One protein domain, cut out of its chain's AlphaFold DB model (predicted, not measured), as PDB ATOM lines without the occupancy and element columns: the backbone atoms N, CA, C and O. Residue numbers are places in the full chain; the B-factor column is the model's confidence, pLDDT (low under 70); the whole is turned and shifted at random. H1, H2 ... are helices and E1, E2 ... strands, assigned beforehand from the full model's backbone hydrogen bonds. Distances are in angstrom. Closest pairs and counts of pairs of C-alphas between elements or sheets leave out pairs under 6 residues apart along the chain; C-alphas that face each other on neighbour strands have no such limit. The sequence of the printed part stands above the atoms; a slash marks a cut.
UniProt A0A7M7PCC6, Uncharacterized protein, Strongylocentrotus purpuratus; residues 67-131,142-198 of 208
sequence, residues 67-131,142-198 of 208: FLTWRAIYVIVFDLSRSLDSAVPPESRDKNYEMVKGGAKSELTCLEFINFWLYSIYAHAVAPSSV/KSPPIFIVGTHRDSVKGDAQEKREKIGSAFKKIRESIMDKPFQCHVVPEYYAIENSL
ATOM      1  N   PHE A  67      59.286  25.853 -20.503       57.00
ATOM      2  CA  PHE A  67      57.918  25.636 -20.996       57.00
ATOM      3  C   PHE A  67      56.849  25.755 -19.907       57.00
ATOM      4  O   PHE A  67      55.681  25.991 -20.217       57.00
ATOM      5  N   LEU A  68      57.227  25.626 -18.631       68.50
ATOM      6  CA  LEU A  68      56.333  25.958 -17.531       68.50
ATOM      7  C   LEU A  68      56.233  27.472 -17.392       68.50
ATOM      8  O   LEU A  68      57.229  28.169 -17.231       68.50
ATOM      9  N   THR A  69      55.016  27.991 -17.470       73.69
ATOM     10  CA  THR A  69      54.768  29.426 -17.419       73.69
ATOM     11  C   THR A  69      53.459  29.702 -16.713       73.69
ATOM     12  O   THR A  69      52.473  28.984 -16.868       73.69
ATOM     13  N   TRP A  70      53.422  30.810 -15.985       79.00
ATOM     14  CA  TRP A  70      52.231  31.279 -15.283       79.00
ATOM     15  C   TRP A  70      51.072  31.627 -16.220       79.00
ATOM     16  O   TRP A  70      49.945  31.789 -15.763       79.00
ATOM     17  N   ARG A  71      51.343  31.746 -17.525       81.31
ATOM     18  CA  ARG A  71      50.351  32.030 -18.571       81.31
ATOM     19  C   ARG A  71      49.742  30.776 -19.205       81.31
ATOM     20  O   ARG A  71      48.880  30.917 -20.065       81.31
ATOM     21  N   ALA A  72      50.195  29.582 -18.827       86.75
ATOM     22  CA  ALA A  72      49.651  28.329 -19.335       86.75
ATOM     23  C   ALA A  72      48.443  27.865 -18.512       86.75
ATOM     24  O   ALA A  72      48.232  28.298 -17.378       86.75
ATOM     25  N   ILE A  73      47.675  26.950 -19.097       89.56
ATOM     26  CA  ILE A  73      46.663  26.157 -18.404       89.56
ATOM     27  C   ILE A  73      47.230  24.751 -18.254       89.56
ATOM     28  O   ILE A  73      47.715  24.179 -19.229       89.56
ATOM     29  N   TYR A  74      47.159  24.197 -17.048       91.06
ATOM     30  CA  TYR A  74      47.591  22.829 -16.784       91.06
ATOM     31  C   TYR A  74      46.389  21.919 -16.613       91.06
ATOM     32  O   TYR A  74      45.409  22.291 -15.970       91.06
ATOM     33  N   VAL A  75      46.490  20.710 -17.150       93.50
ATOM     34  CA  VAL A  75      45.484  19.663 -16.992       93.50
ATOM     35  C   VAL A  75      46.192  18.431 -16.448       93.50
ATOM     36  O   VAL A  75      47.038  17.854 -17.124       93.50
ATOM     37  N   ILE A  76      45.882  18.051 -15.210       93.12
ATOM     38  CA  ILE A  76      46.354  16.800 -14.617       93.12
ATOM     39  C   ILE A  76      45.292  15.744 -14.888       93.12
ATOM     40  O   ILE A  76      44.160  15.850 -14.409       93.12
ATOM     41  N   VAL A  77      45.681  14.731 -15.657       92.69
ATOM     42  CA  VAL A  77      44.802  13.654 -16.104       92.69
ATOM     43  C   VAL A  77      45.143  12.367 -15.358       92.69
ATOM     44  O   VAL A  77      46.315  12.014 -15.234       92.69
ATOM     45  N   PHE A  78      44.130  11.656 -14.868       92.31
ATOM     46  CA  PHE A  78      44.293  10.337 -14.253       92.31
ATOM     47  C   PHE A  78      43.167   9.377 -14.660       92.31
ATOM     48  O   PHE A  78      42.141   9.798 -15.191       92.31
ATOM     49  N   ASP A  79      43.364   8.080 -14.446       92.94
ATOM     50  CA  ASP A  79      42.408   7.019 -14.788       92.94
ATOM     51  C   ASP A  79      41.474   6.725 -13.597       92.94
ATOM     52  O   ASP A  79      41.935   6.278 -12.544       92.94
ATOM     53  N   LEU A  80      40.165   6.964 -13.755       95.38
ATOM     54  CA  LEU A  80      39.155   6.723 -12.712       95.38
ATOM     55  C   LEU A  80      38.867   5.236 -12.477       95.38
ATOM     56  O   LEU A  80      38.330   4.874 -11.429       95.38
ATOM     57  N   SER A  81      39.193   4.366 -13.435       92.50
ATOM     58  CA  SER A  81      38.998   2.919 -13.299       92.50
ATOM     59  C   SER A  81      39.995   2.287 -12.318       92.50
ATOM     60  O   SER A  81      39.777   1.172 -11.830       92.50
ATOM     61  N   ARG A  82      41.071   3.016 -11.991       91.75
ATOM     62  CA  ARG A  82      42.149   2.606 -11.087       91.75
ATOM     63  C   ARG A  82      42.031   3.308  -9.732       91.75
ATOM     64  O   ARG A  82      41.519   4.416  -9.610       91.75
ATOM     65  N   SER A  83      42.518   2.648  -8.681       93.19
ATOM     66  CA  SER A  83      42.520   3.234  -7.335       93.19
ATOM     67  C   SER A  83      43.623   4.281  -7.200       93.19
ATOM     68  O   SER A  83      44.768   4.033  -7.581       93.19
ATOM     69  N   LEU A  84      43.311   5.408  -6.558       95.19
ATOM     70  CA  LEU A  84      44.290   6.452  -6.247       95.19
ATOM     71  C   LEU A  84      45.439   5.965  -5.351       95.19
ATOM     72  O   LEU A  84      46.533   6.513  -5.433       95.19
ATOM     73  N   ASP A  85      45.196   4.933  -4.539       94.88
ATOM     74  CA  ASP A  85      46.186   4.307  -3.648       94.88
ATOM     75  C   ASP A  85      46.940   3.149  -4.299       94.88
ATOM     76  O   ASP A  85      47.849   2.578  -3.699       94.88
ATOM     77  N   SER A  86      46.539   2.741  -5.504       91.44
ATOM     78  CA  SER A  86      47.259   1.685  -6.206       91.44
ATOM     79  C   SER A  86      48.562   2.231  -6.772       91.44
ATOM     80  O   SER A  86      48.618   3.366  -7.259       91.44
ATOM     81  N   ALA A  87      49.610   1.411  -6.697       89.88
ATOM     82  CA  ALA A  87      50.871   1.699  -7.356       89.88
ATOM     83  C   ALA A  87      50.632   1.900  -8.855       89.88
ATOM     84  O   ALA A  87      49.882   1.140  -9.472       89.88
ATOM     85  N   VAL A  88      51.297   2.896  -9.439       85.00
ATOM     86  CA  VAL A  88      51.243   3.119 -10.887       85.00
ATOM     87  C   VAL A  88      51.734   1.847 -11.596       85.00
ATOM     88  O   VAL A  88      52.836   1.371 -11.284       85.00
ATOM     89  N   PRO A  89      50.940   1.263 -12.507       83.00
ATOM     90  CA  PRO A  89      51.307   0.020 -13.178       83.00
ATOM     91  C   PRO A  89      52.544   0.164 -14.071       83.00
ATOM     92  O   PRO A  89      52.734   1.238 -14.640       83.00
ATOM     93  N   PRO A  90      53.387  -0.881 -14.211       82.69
ATOM     94  CA  PRO A  90      54.647  -0.810 -14.956       82.69
ATOM     95  C   PRO A  90      54.510  -0.313 -16.394       82.69
ATOM     96  O   PRO A  90      55.365   0.429 -16.861       82.69
ATOM     97  N   GLU A  91      53.426  -0.670 -17.079       81.00
ATOM     98  CA  GLU A  91      53.141  -0.226 -18.444       81.00
ATOM     99  C   GLU A  91      52.866   1.279 -18.551       81.00
ATOM    100  O   GLU A  91      52.976   1.858 -19.626       81.00
ATOM    101  N   SER A  92      52.511   1.911 -17.432       74.94
ATOM    102  CA  SER A  92      52.283   3.351 -17.310       74.94
ATOM    103  C   SER A  92      53.490   4.086 -16.711       74.94
ATOM    104  O   SER A  92      53.396   5.285 -16.456       74.94
ATOM    105  N   ARG A  93      54.607   3.388 -16.441       81.12
ATOM    106  CA  ARG A  93      55.841   3.986 -15.907       81.12
ATOM    107  C   ARG A  93      56.761   4.383 -17.048       81.12
ATOM    108  O   ARG A  93      57.325   3.541 -17.741       81.12
ATOM    109  N   ASP A  94      56.936   5.680 -17.205       73.00
ATOM    110  CA  ASP A  94      57.919   6.274 -18.096       73.00
ATOM    111  C   ASP A  94      59.166   6.729 -17.309       73.00
ATOM    112  O   ASP A  94      59.313   6.490 -16.107       73.00
ATOM    113  N   LYS A  95      60.102   7.413 -17.973       71.19
ATOM    114  CA  LYS A  95      61.282   7.985 -17.297       71.19
ATOM    115  C   LYS A  95      60.911   9.021 -16.234       71.19
ATOM    116  O   LYS A  95      61.666   9.201 -15.280       71.19
ATOM    117  N   ASN A  96      59.779   9.705 -16.396       69.69
ATOM    118  CA  ASN A  96      59.301  10.654 -15.406       69.69
ATOM    119  C   ASN A  96      58.931   9.914 -14.118       69.69
ATOM    120  O   ASN A  96      59.386  10.322 -13.058       69.69
ATOM    121  N   TYR A  97      58.246   8.771 -14.197       78.69
ATOM    122  CA  TYR A  97      57.995   7.930 -13.026       78.69
ATOM    123  C   TYR A  97      59.269   7.628 -12.222       78.69
ATOM    124  O   TYR A  97      59.298   7.854 -11.014       78.69
ATOM    125  N   GLU A  98      60.337   7.177 -12.883       80.19
ATOM    126  CA  GLU A  98      61.602   6.850 -12.212       80.19
ATOM    127  C   GLU A  98      62.275   8.080 -11.586       80.19
ATOM    128  O   GLU A  98      62.814   8.008 -10.479       80.19
ATOM    129  N   MET A  99      62.205   9.233 -12.256       77.00
ATOM    130  CA  MET A  99      62.718  10.489 -11.716       77.00
ATOM    131  C   MET A  99      61.931  10.937 -10.476       77.00
ATOM    132  O   MET A  99      62.544  11.294  -9.471       77.00
ATOM    133  N   VAL A 100      60.595  10.878 -10.521       78.94
ATOM    134  CA  VAL A 100      59.730  11.196  -9.371       78.94
ATOM    135  C   VAL A 100      59.987  10.234  -8.221       78.94
ATOM    136  O   VAL A 100      60.057  10.648  -7.065       78.94
ATOM    137  N   LYS A 101      60.158   8.948  -8.535       81.50
ATOM    138  CA  LYS A 101      60.459   7.913  -7.550       81.50
ATOM    139  C   LYS A 101      61.796   8.184  -6.869       81.50
ATOM    140  O   LYS A 101      61.934   7.864  -5.694       81.50
ATOM    141  N   GLY A 102      62.771   8.773  -7.564       81.06
ATOM    142  CA  GLY A 102      64.013   9.263  -6.955       81.06
ATOM    143  C   GLY A 102      64.797   8.180  -6.204       81.06
ATOM    144  O   GLY A 102      65.456   8.466  -5.208       81.06
ATOM    145  N   GLY A 103      64.676   6.918  -6.635       78.69
ATOM    146  CA  GLY A 103      65.270   5.763  -5.957       78.69
ATOM    147  C   GLY A 103      64.532   5.290  -4.696       78.69
ATOM    148  O   GLY A 103      65.066   4.458  -3.958       78.69
ATOM    149  N   ALA A 104      63.317   5.783  -4.427       79.44
ATOM    150  CA  ALA A 104      62.459   5.265  -3.369       79.44
ATOM    151  C   ALA A 104      62.217   3.760  -3.551       79.44
ATOM    152  O   ALA A 104      62.040   3.255  -4.661       79.44
ATOM    153  N   LYS A 105      62.214   3.027  -2.434       77.88
ATOM    154  CA  LYS A 105      62.027   1.568  -2.442       77.88
ATOM    155  C   LYS A 105      60.584   1.166  -2.745       77.88
ATOM    156  O   LYS A 105      60.363   0.099  -3.307       77.88
ATOM    157  N   SER A 106      59.619   1.990  -2.342       84.44
ATOM    158  CA  SER A 106      58.199   1.790  -2.620       84.44
ATOM    159  C   SER A 106      57.812   2.405  -3.960       84.44
ATOM    160  O   SER A 106      58.365   3.419  -4.381       84.44
ATOM    161  N   GLU A 107      56.841   1.780  -4.614       89.44
ATOM    162  CA  GLU A 107      56.227   2.326  -5.818       89.44
ATOM    163  C   GLU A 107      55.291   3.477  -5.460       89.44
ATOM    164  O   GLU A 107      54.556   3.395  -4.478       89.44
ATOM    165  N   LEU A 108      55.310   4.527  -6.277       88.06
ATOM    166  CA  LEU A 108      54.402   5.657  -6.136       88.06
ATOM    167  C   LEU A 108      52.983   5.255  -6.519       88.06
ATOM    168  O   LEU A 108      52.755   4.570  -7.525       88.06
ATOM    169  N   THR A 109      52.042   5.746  -5.734       93.25
ATOM    170  CA  THR A 109      50.610   5.704  -5.998       93.25
ATOM    171  C   THR A 109      50.202   6.782  -7.000       93.25
ATOM    172  O   THR A 109      50.907   7.776  -7.209       93.25
ATOM    173  N   CYS A 110      49.030   6.624  -7.615       92.38
ATOM    174  CA  CYS A 110      48.478   7.656  -8.493       92.38
ATOM    175  C   CYS A 110      48.294   8.998  -7.754       92.38
ATOM    176  O   CYS A 110      48.619  10.051  -8.302       92.38
ATOM    177  N   LEU A 111      47.863   8.975  -6.486       95.19
ATOM    178  CA  LEU A 111      47.719  10.190  -5.680       95.19
ATOM    179  C   LEU A 111      49.058  10.888  -5.402       95.19
ATOM    180  O   LEU A 111      49.132  12.117  -5.440       95.19
ATOM    181  N   GLU A 112      50.122  10.135  -5.124       91.88
ATOM    182  CA  GLU A 112      51.466  10.706  -4.953       91.88
ATOM    183  C   GLU A 112      51.964  11.346  -6.249       91.88
ATOM    184  O   GLU A 112      52.532  12.436  -6.218       91.88
ATOM    185  N   PHE A 113      51.674  10.725  -7.393       88.19
ATOM    186  CA  PHE A 113      52.031  11.263  -8.703       88.19
ATOM    187  C   PHE A 113      51.267  12.555  -9.036       88.19
ATOM    188  O   PHE A 113      51.866  13.526  -9.499       88.19
ATOM    189  N   ILE A 114      49.965  12.622  -8.726       92.31
ATOM    190  CA  ILE A 114      49.167  13.858  -8.838       92.31
ATOM    191  C   ILE A 114      49.774  14.966  -7.966       92.31
ATOM    192  O   ILE A 114      49.984  16.085  -8.437       92.31
ATOM    193  N   ASN A 115      50.101  14.662  -6.705       92.75
ATOM    194  CA  ASN A 115      50.704  15.637  -5.796       92.75
ATOM    195  C   ASN A 115      52.080  16.108  -6.280       92.75
ATOM    196  O   ASN A 115      52.371  17.301  -6.200       92.75
ATOM    197  N   PHE A 116      52.907  15.212  -6.823       88.06
ATOM    198  CA  PHE A 116      54.191  15.579  -7.416       88.06
ATOM    199  C   PHE A 116      54.027  16.631  -8.518       88.06
ATOM    200  O   PHE A 116      54.743  17.638  -8.522       88.06
ATOM    201  N   TRP A 117      53.063  16.444  -9.422       88.31
ATOM    202  CA  TRP A 117      52.818  17.394 -10.504       88.31
ATOM    203  C   TRP A 117      52.282  18.730  -9.999       88.31
ATOM    204  O   TRP A 117      52.734  19.777 -10.460       88.31
ATOM    205  N   LEU A 118      51.396  18.714  -9.002       92.69
ATOM    206  CA  LEU A 118      50.916  19.934  -8.349       92.69
ATOM    207  C   LEU A 118      52.069  20.740  -7.730       92.69
ATOM    208  O   LEU A 118      52.178  21.944  -7.967       92.69
ATOM    209  N   TYR A 119      52.968  20.081  -6.990       89.88
ATOM    210  CA  TYR A 119      54.159  20.727  -6.429       89.88
ATOM    211  C   TYR A 119      55.115  21.237  -7.514       89.88
ATOM    212  O   TYR A 119      55.631  22.348  -7.392       89.88
ATOM    213  N   SER A 120      55.320  20.463  -8.578       85.31
ATOM    214  CA  SER A 120      56.207  20.824  -9.691       85.31
ATOM    215  C   SER A 120      55.709  22.053 -10.450       85.31
ATOM    216  O   SER A 120      56.472  22.993 -10.681       85.31
ATOM    217  N   ILE A 121      54.414  22.097 -10.777       87.69
ATOM    218  CA  ILE A 121      53.788  23.264 -11.411       87.69
ATOM    219  C   ILE A 121      53.883  24.470 -10.475       87.69
ATOM    220  O   ILE A 121      54.263  25.553 -10.909       87.69
ATOM    221  N   TYR A 122      53.607  24.301  -9.183       88.56
ATOM    222  CA  TYR A 122      53.720  25.399  -8.226       88.56
ATOM    223  C   TYR A 122      55.140  25.969  -8.128       88.56
ATOM    224  O   TYR A 122      55.326  27.184  -8.139       88.56
ATOM    225  N   ALA A 123      56.148  25.099  -8.066       85.25
ATOM    226  CA  ALA A 123      57.540  25.505  -7.917       85.25
ATOM    227  C   ALA A 123      58.100  26.224  -9.156       85.25
ATOM    228  O   ALA A 123      59.000  27.052  -9.019       85.25
ATOM    229  N   HIS A 124      57.590  25.912 -10.352       80.94
ATOM    230  CA  HIS A 124      58.209  26.348 -11.608       80.94
ATOM    231  C   HIS A 124      57.324  27.218 -12.504       80.94
ATOM    232  O   HIS A 124      57.853  27.937 -13.345       80.94
ATOM    233  N   ALA A 125      56.003  27.176 -12.341       82.19
ATOM    234  CA  ALA A 125      55.063  27.896 -13.193       82.19
ATOM    235  C   ALA A 125      54.397  29.085 -12.490       82.19
ATOM    236  O   ALA A 125      53.743  29.875 -13.160       82.19
ATOM    237  N   VAL A 126      54.522  29.243 -11.169       80.62
ATOM    238  CA  VAL A 126      53.928  30.395 -10.471       80.62
ATOM    239  C   VAL A 126      54.711  31.663 -10.788       80.62
ATOM    240  O   VAL A 126      55.941  31.681 -10.776       80.62
ATOM    241  N   ALA A 127      53.981  32.740 -11.089       73.31
ATOM    242  CA  ALA A 127      54.586  34.020 -11.423       73.31
ATOM    243  C   ALA A 127      55.469  34.532 -10.265       73.31
ATOM    244  O   ALA A 127      55.069  34.431  -9.103       73.31
ATOM    245  N   PRO A 128      56.634  35.141 -10.553       68.44
ATOM    246  CA  PRO A 128      57.428  35.806  -9.529       68.44
ATOM    247  C   PRO A 128      56.621  36.905  -8.831       68.44
ATOM    248  O   PRO A 128      55.818  37.589  -9.470       68.44
ATOM    249  N   SER A 129      56.891  37.152  -7.548       66.25
ATOM    250  CA  SER A 129      56.206  38.188  -6.757       66.25
ATOM    251  C   SER A 129      56.264  39.591  -7.377       66.25
ATOM    252  O   SER A 129      55.406  40.414  -7.085       66.25
ATOM    253  N   SER A 130      57.233  39.865  -8.257       61.03
ATOM    254  CA  SER A 130      57.351  41.122  -9.012       61.03
ATOM    255  C   SER A 130      56.265  41.327 -10.078       61.03
ATOM    256  O   SER A 130      56.074  42.450 -10.534       61.03
ATOM    257  N   VAL A 131      55.565  40.262 -10.480       61.69
ATOM    258  CA  VAL A 131      54.484  40.276 -11.483       61.69
ATOM    259  C   VAL A 131      53.104  40.157 -10.819       61.69
ATOM    260  O   VAL A 131      52.085  40.484 -11.427       61.69
ATOM    261  N   LYS A 142      44.295  31.676  -8.714       84.75
ATOM    262  CA  LYS A 142      45.569  32.210  -9.199       84.75
ATOM    263  C   LYS A 142      46.044  31.511 -10.465       84.75
ATOM    264  O   LYS A 142      45.714  30.359 -10.731       84.75
ATOM    265  N   SER A 143      46.881  32.215 -11.222       84.44
ATOM    266  CA  SER A 143      47.544  31.682 -12.411       84.44
ATOM    267  C   SER A 143      48.879  31.005 -12.057       84.44
ATOM    268  O   SER A 143      49.623  31.547 -11.238       84.44
ATOM    269  N   PRO A 144      49.208  29.857 -12.667       90.50
ATOM    270  CA  PRO A 144      48.432  29.205 -13.718       90.50
ATOM    271  C   PRO A 144      47.270  28.378 -13.135       90.50
ATOM    272  O   PRO A 144      47.433  27.803 -12.058       90.50
ATOM    273  N   PRO A 145      46.107  28.315 -13.806       93.06
ATOM    274  CA  PRO A 145      45.035  27.419 -13.401       93.06
ATOM    275  C   PRO A 145      45.416  25.959 -13.682       93.06
ATOM    276  O   PRO A 145      45.985  25.642 -14.730       93.06
ATOM    277  N   ILE A 146      45.068  25.075 -12.748       94.81
ATOM    278  CA  ILE A 146      45.309  23.633 -12.833       94.81
ATOM    279  C   ILE A 146      43.966  22.906 -12.760       94.81
ATOM    280  O   ILE A 146      43.263  22.985 -11.752       94.81
ATOM    281  N   PHE A 147      43.610  22.199 -13.825       96.31
ATOM    282  CA  PHE A 147      42.407  21.377 -13.916       96.31
ATOM    283  C   PHE A 147      42.720  19.938 -13.515       96.31
ATOM    284  O   PHE A 147      43.736  19.383 -13.932       96.31
ATOM    285  N   ILE A 148      41.829  19.325 -12.734       97.44
ATOM    286  CA  ILE A 148      41.877  17.897 -12.409       97.44
ATOM    287  C   ILE A 148      40.838  17.174 -13.264       97.44
ATOM    288  O   ILE A 148      39.646  17.496 -13.211       97.44
ATOM    289  N   VAL A 149      41.295  16.195 -14.043       97.19
ATOM    290  CA  VAL A 149      40.462  15.448 -14.986       97.19
ATOM    291  C   VAL A 149      40.653  13.950 -14.770       97.19
ATOM    292  O   VAL A 149      41.752  13.419 -14.893       97.19
ATOM    293  N   GLY A 150      39.566  13.261 -14.444       96.06
ATOM    294  CA  GLY A 150      39.508  11.806 -14.417       96.06
ATOM    295  C   GLY A 150      38.981  11.274 -15.749       96.06
ATOM    296  O   GLY A 150      37.917  11.692 -16.191       96.06
ATOM    297  N   THR A 151      39.705  10.359 -16.382       94.38
ATOM    298  CA  THR A 151      39.327   9.674 -17.633       94.38
ATOM    299  C   THR A 151      38.757   8.287 -17.356       94.38
ATOM    300  O   THR A 151      38.772   7.839 -16.207       94.38
ATOM    301  N   HIS A 152      38.296   7.593 -18.402       93.81
ATOM    302  CA  HIS A 152      37.757   6.232 -18.314       93.81
ATOM    303  C   HIS A 152      36.565   6.137 -17.350       93.81
ATOM    304  O   HIS A 152      36.395   5.144 -16.634       93.81
ATOM    305  N   ARG A 153      35.750   7.200 -17.290       94.56
ATOM    306  CA  ARG A 153      34.574   7.297 -16.417       94.56
ATOM    307  C   ARG A 153      33.671   6.071 -16.547       94.56
ATOM    308  O   ARG A 153      33.173   5.564 -15.541       94.56
ATOM    309  N   ASP A 154      33.476   5.578 -17.761       92.75
ATOM    310  CA  ASP A 154      32.533   4.503 -18.032       92.75
ATOM    311  C   ASP A 154      33.150   3.127 -17.722       92.75
ATOM    312  O   ASP A 154      32.417   2.186 -17.403       92.75
ATOM    313  N   SER A 155      34.485   3.044 -17.651       94.06
ATOM    314  CA  SER A 155      35.237   1.862 -17.191       94.06
ATOM    315  C   SER A 155      35.271   1.697 -15.664       94.06
ATOM    316  O   SER A 155      35.745   0.675 -15.157       94.06
ATOM    317  N   VAL A 156      34.756   2.662 -14.895       94.44
ATOM    318  CA  VAL A 156      34.589   2.511 -13.442       94.44
ATOM    319  C   VAL A 156      33.633   1.350 -13.163       94.44
ATOM    320  O   VAL A 156      32.519   1.300 -13.681       94.44
ATOM    321  N   LYS A 157      34.056   0.392 -12.332       92.75
ATOM    322  CA  LYS A 157      33.252  -0.801 -12.018       92.75
ATOM    323  C   LYS A 157      32.011  -0.444 -11.200       92.75
ATOM    324  O   LYS A 157      32.120   0.317 -10.238       92.75
ATOM    325  N   GLY A 158      30.899  -1.114 -11.482       94.06
ATOM    326  CA  GLY A 158      29.659  -1.012 -10.712       94.06
ATOM    327  C   GLY A 158      28.482  -0.478 -11.518       94.06
ATOM    328  O   GLY A 158      28.625  -0.150 -12.700       94.06
ATOM    329  N   ASP A 159      27.321  -0.402 -10.876       95.56
ATOM    330  CA  ASP A 159      26.137   0.237 -11.455       95.56
ATOM    331  C   ASP A 159      26.251   1.776 -11.470       95.56
ATOM    332  O   ASP A 159      27.234   2.363 -11.016       95.56
ATOM    333  N   ALA A 160      25.246   2.467 -12.013       94.00
ATOM    334  CA  ALA A 160      25.278   3.923 -12.140       94.00
ATOM    335  C   ALA A 160      25.429   4.663 -10.795       94.00
ATOM    336  O   ALA A 160      26.035   5.736 -10.761       94.00
ATOM    337  N   GLN A 161      24.884   4.126  -9.700       96.12
ATOM    338  CA  GLN A 161      25.022   4.713  -8.368       96.12
ATOM    339  C   GLN A 161      26.420   4.445  -7.811       96.12
ATOM    340  O   GLN A 161      27.101   5.387  -7.403       96.12
ATOM    341  N   GLU A 162      26.888   3.199  -7.884       95.69
ATOM    342  CA  GLU A 162      28.224   2.819  -7.423       95.69
ATOM    343  C   GLU A 162      29.330   3.580  -8.170       95.69
ATOM    344  O   GLU A 162      30.310   4.015  -7.561       95.69
ATOM    345  N   LYS A 163      29.177   3.789  -9.486       95.38
ATOM    346  CA  LYS A 163      30.112   4.597 -10.284       95.38
ATOM    347  C   LYS A 163      30.173   6.036  -9.779       95.38
ATOM    348  O   LYS A 163      31.267   6.552  -9.555       95.38
ATOM    349  N   ARG A 164      29.018   6.680  -9.556       95.69
ATOM    350  CA  ARG A 164      28.954   8.055  -9.024       95.69
ATOM    351  C   ARG A 164      29.636   8.168  -7.666       95.69
ATOM    352  O   ARG A 164      30.393   9.110  -7.445       95.69
ATOM    353  N   GLU A 165      29.405   7.206  -6.780       96.88
ATOM    354  CA  GLU A 165      30.017   7.182  -5.451       96.88
ATOM    355  C   GLU A 165      31.537   7.002  -5.524       96.88
ATOM    356  O   GLU A 165      32.273   7.731  -4.857       96.88
ATOM    357  N   LYS A 166      32.030   6.096  -6.379       96.56
ATOM    358  CA  LYS A 166      33.473   5.873  -6.577       96.56
ATOM    359  C   LYS A 166      34.171   7.100  -7.157       96.56
ATOM    360  O   LYS A 166      35.201   7.510  -6.627       96.56
ATOM    361  N   ILE A 167      33.591   7.722  -8.184       97.38
ATOM    362  CA  ILE A 167      34.114   8.961  -8.781       97.38
ATOM    363  C   ILE A 167      34.118  10.089  -7.742       97.38
ATOM    364  O   ILE A 167      35.132  10.764  -7.557       97.38
ATOM    365  N   GLY A 168      33.010  10.261  -7.014       97.62
ATOM    366  CA  GLY A 168      32.895  11.262  -5.956       97.62
ATOM    367  C   GLY A 168      33.921  11.056  -4.840       97.62
ATOM    368  O   GLY A 168      34.545  12.016  -4.394       97.62
ATOM    369  N   SER A 169      34.147   9.806  -4.434       97.75
ATOM    370  CA  SER A 169      35.159   9.434  -3.440       97.75
ATOM    371  C   SER A 169      36.580   9.738  -3.925       97.75
ATOM    372  O   SER A 169      37.358  10.351  -3.192       97.75
ATOM    373  N   ALA A 170      36.906   9.406  -5.179       97.81
ATOM    374  CA  ALA A 170      38.206   9.711  -5.772       97.81
ATOM    375  C   ALA A 170      38.479  11.226  -5.792       97.81
ATOM    376  O   ALA A 170      39.515  11.684  -5.305       97.81
ATOM    377  N   PHE A 171      37.527  12.029  -6.274       98.12
ATOM    378  CA  PHE A 171      37.671  13.487  -6.287       98.12
ATOM    379  C   PHE A 171      37.701  14.098  -4.888       98.12
ATOM    380  O   PHE A 171      38.482  15.017  -4.647       98.12
ATOM    381  N   LYS A 172      36.905  13.579  -3.948       98.12
ATOM    382  CA  LYS A 172      36.962  13.999  -2.543       98.12
ATOM    383  C   LYS A 172      38.359  13.777  -1.966       98.12
ATOM    384  O   LYS A 172      38.915  14.696  -1.375       98.12
ATOM    385  N   LYS A 173      38.952  12.610  -2.206       98.12
ATOM    386  CA  LYS A 173      40.297  12.280  -1.732       98.12
ATOM    387  C   LYS A 173      41.375  13.204  -2.308       98.12
ATOM    388  O   LYS A 173      42.246  13.656  -1.570       98.12
ATOM    389  N   ILE A 174      41.302  13.524  -3.603       98.00
ATOM    390  CA  ILE A 174      42.215  14.497  -4.229       98.00
ATOM    391  C   ILE A 174      42.030  15.888  -3.605       98.00
ATOM    392  O   ILE A 174      43.010  16.541  -3.258       98.00
ATOM    393  N   ARG A 175      40.785  16.336  -3.395       96.81
ATOM    394  CA  ARG A 175      40.512  17.621  -2.728       96.81
ATOM    395  C   ARG A 175      41.127  17.663  -1.336       96.81
ATOM    396  O   ARG A 175      41.798  18.635  -1.006       96.81
ATOM    397  N   GLU A 176      40.944  16.605  -0.555       97.44
ATOM    398  CA  GLU A 176      41.508  16.485   0.790       97.44
ATOM    399  C   GLU A 176      43.040  16.548   0.784       97.44
ATOM    400  O   GLU A 176      43.613  17.199   1.656       97.44
ATOM    401  N   SER A 177      43.720  15.966  -0.215       96.69
ATOM    402  CA  SER A 177      45.186  16.064  -0.314       96.69
ATOM    403  C   SER A 177      45.687  17.461  -0.701       96.69
ATOM    404  O   SER A 177      46.851  17.783  -0.453       96.69
ATOM    405  N   ILE A 178      44.826  18.279  -1.316       96.19
ATOM    406  CA  ILE A 178      45.120  19.644  -1.774       96.19
ATOM    407  C   ILE A 178      44.827  20.692  -0.689       96.19
ATOM    408  O   ILE A 178      45.403  21.780  -0.738       96.19
ATOM    409  N   MET A 179      43.964  20.394   0.287       93.50
ATOM    410  CA  MET A 179      43.642  21.341   1.359       93.50
ATOM    411  C   MET A 179      44.899  21.794   2.109       93.50
ATOM    412  O   MET A 179      45.797  21.000   2.399       93.50
ATOM    413  N   ASP A 180      44.961  23.095   2.386       90.31
ATOM    414  CA  ASP A 180      46.052  23.780   3.088       90.31
ATOM    415  C   ASP A 180      47.423  23.671   2.394       90.31
ATOM    416  O   ASP A 180      48.466  23.993   2.972       90.31
ATOM    417  N   LYS A 181      47.452  23.249   1.122       93.00
ATOM    418  CA  LYS A 181      48.667  23.230   0.305       93.00
ATOM    419  C   LYS A 181      48.903  24.589  -0.353       93.00
ATOM    420  O   LYS A 181      47.954  25.260  -0.761       93.00
ATOM    421  N   PRO A 182      50.169  24.990  -0.563       90.62
ATOM    422  CA  PRO A 182      50.487  26.293  -1.152       90.62
ATOM    423  C   PRO A 182      49.921  26.472  -2.573       90.62
ATOM    424  O   PRO A 182      49.584  27.584  -2.978       90.62
ATOM    425  N   PHE A 183      49.746  25.373  -3.309       90.56
ATOM    426  CA  PHE A 183      49.184  25.363  -4.658       90.56
ATOM    427  C   PHE A 183      47.652  25.317  -4.711       90.56
ATOM    428  O   PHE A 183      47.094  25.383  -5.802       90.56
ATOM    429  N   GLN A 184      46.954  25.221  -3.574       92.88
ATOM    430  CA  GLN A 184      45.494  25.072  -3.531       92.88
ATOM    431  C   GLN A 184      44.776  26.147  -4.354       92.88
ATOM    432  O   GLN A 184      43.858  25.841  -5.106       92.88
ATOM    433  N   CYS A 185      45.226  27.399  -4.257       90.06
ATOM    434  CA  CYS A 185      44.622  28.524  -4.972       90.06
ATOM    435  C   CYS A 185      44.822  28.497  -6.498       90.06
ATOM    436  O   CYS A 185      44.226  29.318  -7.188       90.06
ATOM    437  N   HIS A 186      45.635  27.582  -7.028       92.19
ATOM    438  CA  HIS A 186      45.825  27.372  -8.465       92.19
ATOM    439  C   HIS A 186      44.903  26.278  -9.021       92.19
ATOM    440  O   HIS A 186      44.580  26.293 -10.210       92.19
ATOM    441  N   VAL A 187      44.447  25.347  -8.177       94.75
ATOM    442  CA  VAL A 187      43.575  24.244  -8.595       94.75
ATOM    443  C   VAL A 187      42.146  24.748  -8.790       94.75
ATOM    444  O   VAL A 187      41.567  25.367  -7.898       94.75
ATOM    445  N   VAL A 188      41.572  24.468  -9.960       94.75
ATOM    446  CA  VAL A 188      40.173  24.785 -10.275       94.75
ATOM    447  C   VAL A 188      39.251  23.965  -9.359       94.75
ATOM    448  O   VAL A 188      39.445  22.755  -9.262       94.75
ATOM    449  N   PRO A 189      38.243  24.565  -8.693       92.31
ATOM    450  CA  PRO A 189      37.342  23.824  -7.798       92.31
ATOM    451  C   PRO A 189      36.526  22.711  -8.483       92.31
ATOM    452  O   PRO A 189      36.201  21.688  -7.864       92.31
ATOM    453  N   GLU A 190      36.200  22.922  -9.761       94.62
ATOM    454  CA  GLU A 190      35.438  22.006 -10.611       94.62
ATOM    455  C   GLU A 190      36.333  20.884 -11.147       94.62
ATOM    456  O   GLU A 190      37.382  21.151 -11.740       94.62
ATOM    457  N   TYR A 191      35.940  19.626 -10.913       97.12
ATOM    458  CA  TYR A 191      36.683  18.434 -11.343       97.12
ATOM    459  C   TYR A 191      35.851  17.682 -12.374       97.12
ATOM    460  O   TYR A 191      34.640  17.536 -12.210       97.12
ATOM    461  N   TYR A 192      36.503  17.173 -13.416       96.62
ATOM    462  CA  TYR A 192      35.809  16.632 -14.581       96.62
ATOM    463  C   TYR A 192      36.039  15.132 -14.691       96.62
ATOM    464  O   TYR A 192      37.178  14.683 -14.760       96.62
ATOM    465  N   ALA A 193      34.957  14.353 -14.711       96.06
ATOM    466  CA  ALA A 193      34.992  12.935 -15.049       96.06
ATOM    467  C   ALA A 193      34.549  12.770 -16.507       96.06
ATOM    468  O   ALA A 193      33.378  12.989 -16.827       96.06
ATOM    469  N   ILE A 194      35.487  12.406 -17.374       94.06
ATOM    470  CA  ILE A 194      35.295  12.309 -18.820       94.06
ATOM    471  C   ILE A 194      35.478  10.869 -19.300       94.06
ATOM    472  O   ILE A 194      36.165  10.062 -18.668       94.06
ATOM    473  N   GLU A 195      34.861  10.562 -20.433       90.62
ATOM    474  CA  GLU A 195      35.135   9.347 -21.190       90.62
ATOM    475  C   GLU A 195      35.902   9.729 -22.456       90.62
ATOM    476  O   GLU A 195      35.631  10.777 -23.042       90.62
ATOM    477  N   ASN A 196      36.886   8.913 -22.832       73.69
ATOM    478  CA  ASN A 196      37.743   9.161 -23.990       73.69
ATOM    479  C   ASN A 196      37.424   8.189 -25.137       73.69
ATOM    480  O   ASN A 196      38.319   7.715 -25.834       73.69
ATOM    481  N   SER A 197      36.145   7.858 -25.308       68.38
ATOM    482  CA  SER A 197      35.647   7.206 -26.512       68.38
ATOM    483  C   SER A 197      35.235   8.289 -27.502       68.38
ATOM    484  O   SER A 197      34.269   9.017 -27.273       68.38
ATOM    485  N   LEU A 198      35.980   8.406 -28.599       56.84
ATOM    486  CA  LEU A 198      35.484   9.080 -29.790       56.84
ATOM    487  C   LEU A 198      34.339   8.211 -30.323       56.84
ATOM    488  O   LEU A 198      34.584   7.181 -30.946       56.84
TER     489      LEU A 198
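Overview. This is residues 67 to 131 and 142 to 198 of the 208 residues of an uncharacterized protein of Strongylocentrotus purpuratus (UniProt A0A7M7PCC6). A narrow ribbon of two parallel strands, E1 and E2, sits in the middle, with H2 packed mainly on E1, H3 slanting past E2, and H1 set crosswise beyond H2. The 122 printed residues run E1, H1, H2, E2, H3, mixed in class, with under half in named elements. The whole is compact, radius of gyration of the C-alphas 15.3 A, spanning 51 by 34 by 32 A.

Arrangement. E1, residues 74 to 79, is parallel to E2, residues 146 to 151; N 76 and O 147 are 2.8 A apart. H2, residues 110 to 125, comes closest to E1 at the C-alphas of Ile 114 and Ile 76, 7.1 A. H1, residues 95 to 101, is about perpendicular to H2, at 81 degrees. H3, residues 160 to 178, is near E2. In H1, H2 and H3 every O i to N i+4 pair is within hydrogen-bond range.

Along the chain. E1 begins at C-alpha 74 (47.591, 22.829, -16.784). H3, 27.4 A long, ends at C-alpha 178 (45.120, 19.644, -1.774).

Size, cuts and confidence. Residues 132 to 141 are cut out, a 12.2 A gap between C-alphas 131 and 142. The E1 to H1 link is long. Confidence is under 70 in 9 residues, among them 128 to 131.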